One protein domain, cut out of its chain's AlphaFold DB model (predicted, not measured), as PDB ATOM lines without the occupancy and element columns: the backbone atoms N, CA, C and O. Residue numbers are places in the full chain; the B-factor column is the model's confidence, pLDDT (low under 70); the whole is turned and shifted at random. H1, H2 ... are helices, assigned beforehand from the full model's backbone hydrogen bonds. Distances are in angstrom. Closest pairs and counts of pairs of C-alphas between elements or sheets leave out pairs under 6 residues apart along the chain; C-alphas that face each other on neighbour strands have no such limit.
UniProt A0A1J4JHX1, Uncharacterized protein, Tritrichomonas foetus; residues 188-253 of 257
ATOM      1  N   SER A 188       9.092   4.405 -33.824       83.50
ATOM      2  CA  SER A 188       8.173   5.508 -33.552       83.50
ATOM      3  C   SER A 188       8.664   6.420 -32.410       83.50
ATOM      4  O   SER A 188       9.038   5.949 -31.333       83.50
ATOM      5  N   PRO A 189       8.662   7.753 -32.604       83.88
ATOM      6  CA  PRO A 189       9.106   8.703 -31.594       83.88
ATOM      7  C   PRO A 189       8.032   9.033 -30.553       83.88
ATOM      8  O   PRO A 189       8.298   9.841 -29.654       83.88
ATOM      9  N   GLU A 190       6.827   8.484 -30.710       87.69
ATOM     10  CA  GLU A 190       5.680   8.751 -29.854       87.69
ATOM     11  C   GLU A 190       5.961   8.373 -28.403       87.69
ATOM     12  O   GLU A 190       6.623   7.377 -28.118       87.69
ATOM     13  N   LEU A 191       5.448   9.177 -27.469       90.12
ATOM     14  CA  LEU A 191       5.685   8.957 -26.043       90.12
ATOM     15  C   LEU A 191       5.208   7.568 -25.606       90.12
ATOM     16  O   LEU A 191       5.940   6.869 -24.917       90.12
ATOM     17  N   LEU A 192       4.014   7.160 -26.038       90.31
ATOM     18  CA  LEU A 192       3.459   5.857 -25.693       90.31
ATOM     19  C   LEU A 192       4.278   4.704 -26.287       90.31
ATOM     20  O   LEU A 192       4.556   3.741 -25.581       90.31
ATOM     21  N   ALA A 193       4.724   4.832 -27.542       89.12
ATOM     22  CA  ALA A 193       5.625   3.861 -28.155       89.12
ATOM     23  C   ALA A 193       6.918   3.730 -27.338       89.12
ATOM     24  O   ALA A 193       7.321   2.621 -27.021       89.12
ATOM     25  N   LYS A 194       7.521   4.848 -26.912       89.25
ATOM     26  CA  LYS A 194       8.722   4.842 -26.058       89.25
ATOM     27  C   LYS A 194       8.494   4.153 -24.722       89.25
ATOM     28  O   LYS A 194       9.270   3.279 -24.373       89.25
ATOM     29  N   ILE A 195       7.408   4.493 -24.030       90.56
ATOM     30  CA  ILE A 195       7.029   3.852 -22.764       90.56
ATOM     31  C   ILE A 195       6.923   2.328 -22.932       90.56
ATOM     32  O   ILE A 195       7.420   1.586 -22.090       90.56
ATOM     33  N   ILE A 196       6.305   1.865 -24.025       90.00
ATOM     34  CA  ILE A 196       6.175   0.435 -24.328       90.00
ATOM     35  C   ILE A 196       7.538  -0.194 -24.640       90.00
ATOM     36  O   ILE A 196       7.854  -1.255 -24.113       90.00
ATOM     37  N   MET A 197       8.349   0.447 -25.484       86.00
ATOM     38  CA  MET A 197       9.667  -0.070 -25.866       86.00
ATOM     39  C   MET A 197      10.649  -0.130 -24.685       86.00
ATOM     40  O   MET A 197      11.501  -1.017 -24.645       86.00
ATOM     41  N   ASP A 198      10.524   0.795 -23.732       88.31
ATOM     42  CA  ASP A 198      11.322   0.841 -22.505       88.31
ATOM     43  C   ASP A 198      10.802  -0.127 -21.418       88.31
ATOM     44  O   ASP A 198      11.430  -0.244 -20.366       88.31
ATOM     45  N   ASP A 199       9.684  -0.827 -21.668       89.12
ATOM     46  CA  ASP A 199       8.988  -1.715 -20.718       89.12
ATOM     47  C   ASP A 199       8.669  -1.018 -19.372       89.12
ATOM     48  O   ASP A 199       8.763  -1.600 -18.288       89.12
ATOM     49  N   ASP A 200       8.302   0.272 -19.424       92.38
ATOM     50  CA  ASP A 200       8.028   1.100 -18.243       92.38
ATOM     51  C   ASP A 200       6.538   1.059 -17.863       92.38
ATOM     52  O   ASP A 200       5.723   1.900 -18.264       92.38
ATOM     53  N   LEU A 201       6.178   0.052 -17.062       92.31
ATOM     54  CA  LEU A 201       4.803  -0.165 -16.610       92.31
ATOM     55  C   LEU A 201       4.241   1.020 -15.804       92.31
ATOM     56  O   LEU A 201       3.058   1.340 -15.934       92.31
ATOM     57  N   ASP A 202       5.065   1.677 -14.987       95.88
ATOM     58  CA  ASP A 202       4.619   2.788 -14.144       95.88
ATOM     59  C   ASP A 202       4.276   4.011 -15.004       95.88
ATOM     60  O   ASP A 202       3.193   4.591 -14.861       95.88
ATOM     61  N   SER A 203       5.147   4.360 -15.959       96.44
ATOM     62  CA  SER A 203       4.876   5.425 -16.932       96.44
ATOM     63  C   SER A 203       3.681   5.095 -17.826       96.44
ATOM     64  O   SER A 203       2.916   5.993 -18.182       96.44
ATOM     65  N   PHE A 204       3.470   3.820 -18.164       94.31
ATOM     66  CA  PHE A 204       2.306   3.384 -18.936       94.31
ATOM     67  C   PHE A 204       0.997   3.598 -18.170       94.31
ATOM     68  O   PHE A 204       0.060   4.199 -18.700       94.31
ATOM     69  N   ILE A 205       0.938   3.168 -16.905       94.25
ATOM     70  CA  ILE A 205      -0.233   3.372 -16.039       94.25
ATOM     71  C   ILE A 205      -0.509   4.870 -15.859       94.25
ATOM     72  O   ILE A 205      -1.658   5.304 -15.981       94.25
ATOM     73  N   ASP A 206       0.533   5.668 -15.612       96.94
ATOM     74  CA  ASP A 206       0.420   7.122 -15.482       96.94
ATOM     75  C   ASP A 206      -0.140   7.761 -16.763       96.94
ATOM     76  O   ASP A 206      -1.111   8.522 -16.697       96.94
ATOM     77  N   TYR A 207       0.397   7.389 -17.929       95.38
ATOM     78  CA  TYR A 207      -0.055   7.876 -19.231       95.38
ATOM     79  C   TYR A 207      -1.540   7.576 -19.479       95.38
ATOM     80  O   TYR A 207      -2.304   8.479 -19.841       95.38
ATOM     81  N   ILE A 208      -1.976   6.335 -19.234       95.00
ATOM     82  CA  ILE A 208      -3.380   5.931 -19.398       95.00
ATOM     83  C   ILE A 208      -4.278   6.690 -18.424       95.00
ATOM     84  O   ILE A 208      -5.312   7.213 -18.827       95.00
ATOM     85  N   SER A 209      -3.882   6.807 -17.153       95.69
ATOM     86  CA  SER A 209      -4.695   7.474 -16.126       95.69
ATOM     87  C   SER A 209      -4.967   8.954 -16.424       95.69
ATOM     88  O   SER A 209      -5.994   9.497 -16.014       95.69
ATOM     89  N   LYS A 210      -4.049   9.607 -17.149       96.56
ATOM     90  CA  LYS A 210      -4.142  11.014 -17.562       96.56
ATOM     91  C   LYS A 210      -4.859  11.206 -18.895       96.56
ATOM     92  O   LYS A 210      -5.261  12.329 -19.202       96.56
ATOM     93  N   THR A 211      -5.018  10.146 -19.680       94.31
ATOM     94  CA  THR A 211      -5.651  10.203 -20.996       94.31
ATOM     95  C   THR A 211      -7.122   9.824 -20.859       94.31
ATOM     96  O   THR A 211      -7.466   8.655 -20.694       94.31
ATOM     97  N   ALA A 212      -8.005  10.823 -20.892       94.81
ATOM     98  CA  ALA A 212      -9.447  10.586 -20.876       94.81
ATOM     99  C   ALA A 212      -9.862   9.702 -22.065       94.81
ATOM    100  O   ALA A 212      -9.381   9.908 -23.177       94.81
ATOM    101  N   ASP A 213     -10.744   8.733 -21.811       94.44
ATOM    102  CA  ASP A 213     -11.269   7.794 -22.811       94.44
ATOM    103  C   ASP A 213     -10.184   7.015 -23.581       94.44
ATOM    104  O   ASP A 213     -10.336   6.717 -24.766       94.44
ATOM    105  N   PHE A 214      -9.076   6.673 -22.909       93.75
ATOM    106  CA  PHE A 214      -8.012   5.870 -23.510       93.75
ATOM    107  C   PHE A 214      -8.529   4.503 -23.987       93.75
ATOM    108  O   PHE A 214      -8.992   3.684 -23.188       93.75
ATOM    109  N   ASP A 215      -8.404   4.240 -25.288       93.50
ATOM    110  CA  ASP A 215      -8.760   2.959 -25.895       93.50
ATOM    111  C   ASP A 215      -7.523   2.063 -26.030       93.50
ATOM    112  O   ASP A 215      -6.611   2.344 -26.806       93.50
ATOM    113  N   LEU A 216      -7.515   0.942 -25.307       88.44
ATOM    114  CA  LEU A 216      -6.468  -0.083 -25.406       88.44
ATOM    115  C   LEU A 216      -6.404  -0.747 -26.791       88.44
ATOM    116  O   LEU A 216      -5.375  -1.321 -27.137       88.44
ATOM    117  N   ASN A 217      -7.481  -0.670 -27.576       88.38
ATOM    118  CA  ASN A 217      -7.528  -1.173 -28.950       88.38
ATOM    119  C   ASN A 217      -7.145  -0.108 -29.981       88.38
ATOM    120  O   ASN A 217      -7.176  -0.387 -31.182       88.38
ATOM    121  N   SER A 218      -6.773   1.095 -29.531       90.94
ATOM    122  CA  SER A 218      -6.196   2.089 -30.427       90.94
ATOM    123  C   SER A 218      -4.888   1.572 -31.032       90.94
ATOM    124  O   SER A 218      -4.294   0.580 -30.592       90.94
ATOM    125  N   ARG A 219      -4.472   2.219 -32.115       88.19
ATOM    126  CA  ARG A 219      -3.288   1.851 -32.889       88.19
ATOM    127  C   ARG A 219      -2.161   2.817 -32.593       88.19
ATOM    128  O   ARG A 219      -2.409   3.994 -32.334       88.19
ATOM    129  N   VAL A 220      -0.932   2.317 -32.652       85.00
ATOM    130  CA  VAL A 220       0.233   3.205 -32.698       85.00
ATOM    131  C   VAL A 220       0.172   3.940 -34.027       85.00
ATOM    132  O   VAL A 220      -0.036   3.299 -35.062       85.00
ATOM    133  N   ASN A 221       0.298   5.270 -34.013       80.25
ATOM    134  CA  ASN A 221       0.247   5.998 -35.273       80.25
ATOM    135  C   ASN A 221       1.445   5.589 -36.121       80.25
ATOM    136  O   ASN A 221       2.558   5.418 -35.608       80.25
ATOM    137  N   ASP A 222       1.212   5.461 -37.424       73.56
ATOM    138  CA  ASP A 222       2.311   5.224 -38.340       73.56
ATOM    139  C   ASP A 222       3.299   6.389 -38.233       73.56
ATOM    140  O   ASP A 222       2.945   7.570 -38.302       73.56
ATOM    141  N   SER A 223       4.554   6.038 -37.998       77.62
ATOM    142  CA  SER A 223       5.645   6.987 -37.943       77.62
ATOM    143  C   SER A 223       6.554   6.697 -39.107       77.62
ATOM    144  O   SER A 223       6.996   5.571 -39.313       77.62
ATOM    145  N   ILE A 224       6.960   7.744 -39.810       75.69
ATOM    146  CA  ILE A 224       7.906   7.581 -40.908       75.69
ATOM    147  C   ILE A 224       9.299   7.152 -40.398       75.69
ATOM    148  O   ILE A 224      10.130   6.676 -41.167       75.69
ATOM    149  N   SER A 225       9.567   7.278 -39.091       76.81
ATOM    150  CA  SER A 225      10.765   6.700 -38.462       76.81
ATOM    151  C   SER A 225      10.657   5.192 -38.214       76.81
ATOM    152  O   SER A 225      11.694   4.546 -38.088       76.81
ATOM    153  N   GLU A 226       9.442   4.645 -38.138       82.62
ATOM    154  CA  GLU A 226       9.197   3.209 -38.023       82.62
ATOM    155  C   GLU A 226       9.353   2.593 -39.414       82.62
ATOM    156  O   GLU A 226       8.613   2.915 -40.341       82.62
ATOM    157  N   TYR A 227      10.359   1.749 -39.609       77.19
ATOM    158  CA  TYR A 227      10.605   1.121 -40.913       77.19
ATOM    159  C   TYR A 227      10.390  -0.397 -40.877       77.19
ATOM    160  O   TYR A 227      10.479  -1.066 -41.912       77.19
ATOM    161  N   ILE A 228      10.070  -0.946 -39.700       79.69
ATOM    162  CA  ILE A 228       9.733  -2.353 -39.533       79.69
ATOM    163  C   ILE A 228       8.386  -2.587 -40.209       79.69
ATOM    164  O   ILE A 228       7.327  -2.207 -39.710       79.69
ATOM    165  N   ARG A 229       8.435  -3.229 -41.377       78.56
ATOM    166  CA  ARG A 229       7.262  -3.469 -42.226       78.56
ATOM    167  C   ARG A 229       6.116  -4.155 -41.477       78.56
ATOM    168  O   ARG A 229       4.960  -3.809 -41.707       78.56
ATOM    169  N   ASP A 230       6.448  -5.088 -40.589       79.19
ATOM    170  CA  ASP A 230       5.465  -5.838 -39.802       79.19
ATOM    171  C   ASP A 230       4.735  -4.940 -38.789       79.19
ATOM    172  O   ASP A 230       3.543  -5.118 -38.571       79.19
ATOM    173  N   ILE A 231       5.410  -3.920 -38.242       82.50
ATOM    174  CA  ILE A 231       4.808  -2.937 -37.326       82.50
ATOM    175  C   ILE A 231       3.942  -1.929 -38.081       82.50
ATOM    176  O   ILE A 231       2.871  -1.548 -37.612       82.50
ATOM    177  N   LYS A 232       4.366  -1.519 -39.279       78.38
ATOM    178  CA  LYS A 232       3.556  -0.628 -40.123       78.38
ATOM    179  C   LYS A 232       2.268  -1.298 -40.616       78.38
ATOM    180  O   LYS A 232       1.358  -0.599 -41.052       78.38
ATOM    181  N   ASN A 233       2.174  -2.632 -40.529       70.19
ATOM    182  CA  ASN A 233       1.017  -3.423 -40.956       70.19
ATOM    183  C   ASN A 233       0.534  -3.024 -42.361       70.19
ATOM    184  O   ASN A 233      -0.653  -2.825 -42.594       70.19
ATOM    185  N   LEU A 234       1.473  -2.870 -43.302       61.84
ATOM    186  CA  LEU A 234       1.206  -2.444 -44.687       61.84
ATOM    187  C   LEU A 234       0.525  -3.542 -45.532       61.84
ATOM    188  O   LEU A 234       0.823  -3.683 -46.719       61.84
ATOM    189  N   TYR A 235      -0.322  -4.378 -44.930       57.44
ATOM    190  CA  TYR A 235      -1.171  -5.297 -45.683       57.44
ATOM    191  C   TYR A 235      -2.290  -4.505 -46.375       57.44
ATOM    192  O   TYR A 235      -2.656  -3.432 -45.911       57.44
ATOM    193  N   ASP A 236      -2.790  -5.027 -47.500       50.88
ATOM    194  CA  ASP A 236      -3.575  -4.340 -48.550       50.88
ATOM    195  C   ASP A 236      -4.899  -3.648 -48.124       50.88
ATOM    196  O   ASP A 236      -5.656  -3.198 -48.987       50.88
ATOM    197  N   ASP A 237      -5.207  -3.555 -46.830       56.88
ATOM    198  CA  ASP A 237      -6.393  -2.869 -46.322       56.88
ATOM    199  C   ASP A 237      -6.064  -1.413 -45.962       56.88
ATOM    200  O   ASP A 237      -5.522  -1.102 -44.899       56.88
ATOM    201  N   VAL A 238      -6.374  -0.514 -46.900       59.88
ATOM    202  CA  VAL A 238      -6.068   0.929 -46.858       59.88
ATOM    203  C   VAL A 238      -6.651   1.616 -45.613       59.88
ATOM    204  O   VAL A 238      -6.132   2.641 -45.180       59.88
ATOM    205  N   ASP A 239      -7.684   1.031 -45.004       60.69
ATOM    206  CA  ASP A 239      -8.391   1.617 -43.865       60.69
ATOM    207  C   ASP A 239      -7.802   1.212 -42.496       60.69
ATOM    208  O   ASP A 239      -8.243   1.715 -41.461       60.69
ATOM    209  N   LEU A 240      -6.801   0.319 -42.457       63.09
ATOM    210  CA  LEU A 240      -6.230  -0.232 -41.222       63.09
ATOM    211  C   LEU A 240      -4.692  -0.279 -41.248       63.09
ATOM    212  O   LEU A 240      -4.087  -1.328 -41.011       63.09
ATOM    213  N   THR A 241      -4.042   0.870 -41.429       71.69
ATOM    214  CA  THR A 241      -2.580   0.992 -41.278       71.69
ATOM    215  C   THR A 241      -2.142   0.940 -39.805       71.69
ATOM    216  O   THR A 241      -2.871   1.379 -38.909       71.69
ATOM    217  N   GLY A 242      -0.955   0.388 -39.537       79.06
ATOM    218  CA  GLY A 242      -0.374   0.240 -38.194       79.06
ATOM    219  C   GLY A 242      -0.822  -1.010 -37.426       79.06
ATOM    220  O   GLY A 242      -1.759  -1.712 -37.809       79.06
ATOM    221  N   ILE A 243      -0.144  -1.311 -36.324       87.50
ATOM    222  CA  ILE A 243      -0.555  -2.360 -35.379       87.50
ATOM    223  C   ILE A 243      -1.274  -1.754 -34.170       87.50
ATOM    224  O   ILE A 243      -1.074  -0.588 -33.815       87.50
ATOM    225  N   SER A 244      -2.150  -2.539 -33.541       90.06
ATOM    226  CA  SER A 244      -2.781  -2.154 -32.274       90.06
ATOM    227  C   SER A 244      -1.730  -1.955 -31.183       90.06
ATOM    228  O   SER A 244      -0.644  -2.533 -31.236       90.06
ATOM    229  N   LEU A 245      -2.059  -1.176 -30.151       89.44
ATOM    230  CA  LEU A 245      -1.187  -1.019 -28.986       89.44
ATOM    231  C   LEU A 245      -0.824  -2.357 -28.342       89.44
ATOM    232  O   LEU A 245       0.313  -2.546 -27.928       89.44
ATOM    233  N   ILE A 246      -1.768  -3.301 -28.291       89.50
ATOM    234  CA  ILE A 246      -1.533  -4.637 -27.732       89.50
ATOM    235  C   ILE A 246      -0.514  -5.407 -28.583       89.50
ATOM    236  O   ILE A 246       0.416  -5.995 -28.037       89.50
ATOM    237  N   GLU A 247      -0.656  -5.393 -29.910       89.00
ATOM    238  CA  GLU A 247       0.312  -6.011 -30.828       89.00
ATOM    239  C   GLU A 247       1.686  -5.345 -30.741       89.00
ATOM    240  O   GLU A 247       2.694  -6.048 -30.717       89.00
ATOM    241  N   TYR A 248       1.726  -4.015 -30.629       89.38
ATOM    242  CA  TYR A 248       2.967  -3.268 -30.443       89.38
ATOM    243  C   TYR A 248       3.655  -3.695 -29.147       89.38
ATOM    244  O   TYR A 248       4.807  -4.115 -29.173       89.38
ATOM    245  N   SER A 249       2.929  -3.725 -28.029       89.25
ATOM    246  CA  SER A 249       3.461  -4.234 -26.765       89.25
ATOM    247  C   SER A 249       3.965  -5.670 -26.887       89.25
ATOM    248  O   SER A 249       5.060  -5.959 -26.426       89.25
ATOM    249  N   MET A 250       3.251  -6.570 -27.567       88.06
ATOM    250  CA  MET A 250       3.732  -7.944 -27.774       88.06
ATOM    251  C   MET A 250       5.014  -8.023 -28.614       88.06
ATOM    252  O   MET A 250       5.833  -8.906 -28.373       88.06
ATOM    253  N   ALA A 251       5.200  -7.126 -29.584       85.69
ATOM    254  CA  ALA A 251       6.399  -7.090 -30.419       85.69
ATOM    255  C   ALA A 251       7.646  -6.617 -29.646       85.69
ATOM    256  O   ALA A 251       8.752  -7.086 -29.927       85.69
ATOM    257  N   PHE A 252       7.464  -5.715 -28.675       84.50
ATOM    258  CA  PHE A 252       8.545  -5.095 -27.897       84.50
ATOM    259  C   PHE A 252       8.710  -5.631 -26.479       84.50
ATOM    260  O   PHE A 252       9.707  -5.304 -25.838       84.50
ATOM    261  N   LEU A 253       7.795  -6.479 -26.002       73.44
ATOM    262  CA  LEU A 253       7.987  -7.260 -24.787       73.44
ATOM    263  C   LEU A 253       9.183  -8.187 -25.002       73.44
ATOM    264  O   LEU A 253       9.067  -9.333 -25.447       73.44
TER     265      LEU A 253
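This is residues 188 to 253 of the 257 residues of an uncharacterized protein of Tritrichomonas foetus (UniProt A0A1J4JHX1). A short helical hairpin, H1 and H2, makes one end of the domain, and H4 packs on H1 while staying away from H2. The small helix H3 lies toward the other end of the longest axis, between two long loop stretches that run out from H2 and fold back to H4. The printed part has 66 residues with four named helices, H1 to H4 in chain order, and no named strand; the class is all helix, though only 29 residues are in named elements. The whole is compact, with a radius of gyration of the C-alphas of 12.0 A and spans of 35 by 24 by 19 A.

The longest helix, H2, residues 201 to 210, touches H1, residues 191 to 197, closest at the C-alphas of Phe 204 and Ile 195, 6.1 A apart. These two run opposite ways at a shallow tilt of 25 degrees and form a helical hairpin. H1 also touches H4, residues 245 to 252, with the closest C-alphas, those of Met 197 and Phe 252, 5.5 A apart. H1 and H4 run the same way at a steep tilt of 44 degrees. H2 and H4 are apart. H3, residues 229 to 232, is close to H4 but not clearly touching, the closest C-alphas being those of Ile 231 and Tyr 248, 7.1 A apart. H3 is apart from H1 and from H2. In H1, H2 and H4 every O i to N i+4 pair is within hydrogen-bond range; H3 is too short for such a pair.

H2 is 14.3 A long, from C-alpha 201 at (4.803, -0.165, -16.610) to C-alpha 210. H1 begins at C-alpha 191, (5.685, 8.957, -26.043), and measures 9.9 A. H3 measures 5.1 A. H4 measures 10.6 A and ends at C-alpha 252, (8.545, -5.095, -27.897).

The two C-alphas farthest apart, those of Asp 202 and Asp 236, are 36.1 A apart. The printed part has no cut. The link from H1 to H2 is tight; those from H2 to H3, 18 residues, and from H3 to H4, 12 residues, are long. Residues 209 to 214, of which 209 to 210 belong to H2, stand free. Mean pLDDT of the printed part is 84.0, and residues 234 to 240 are under 70.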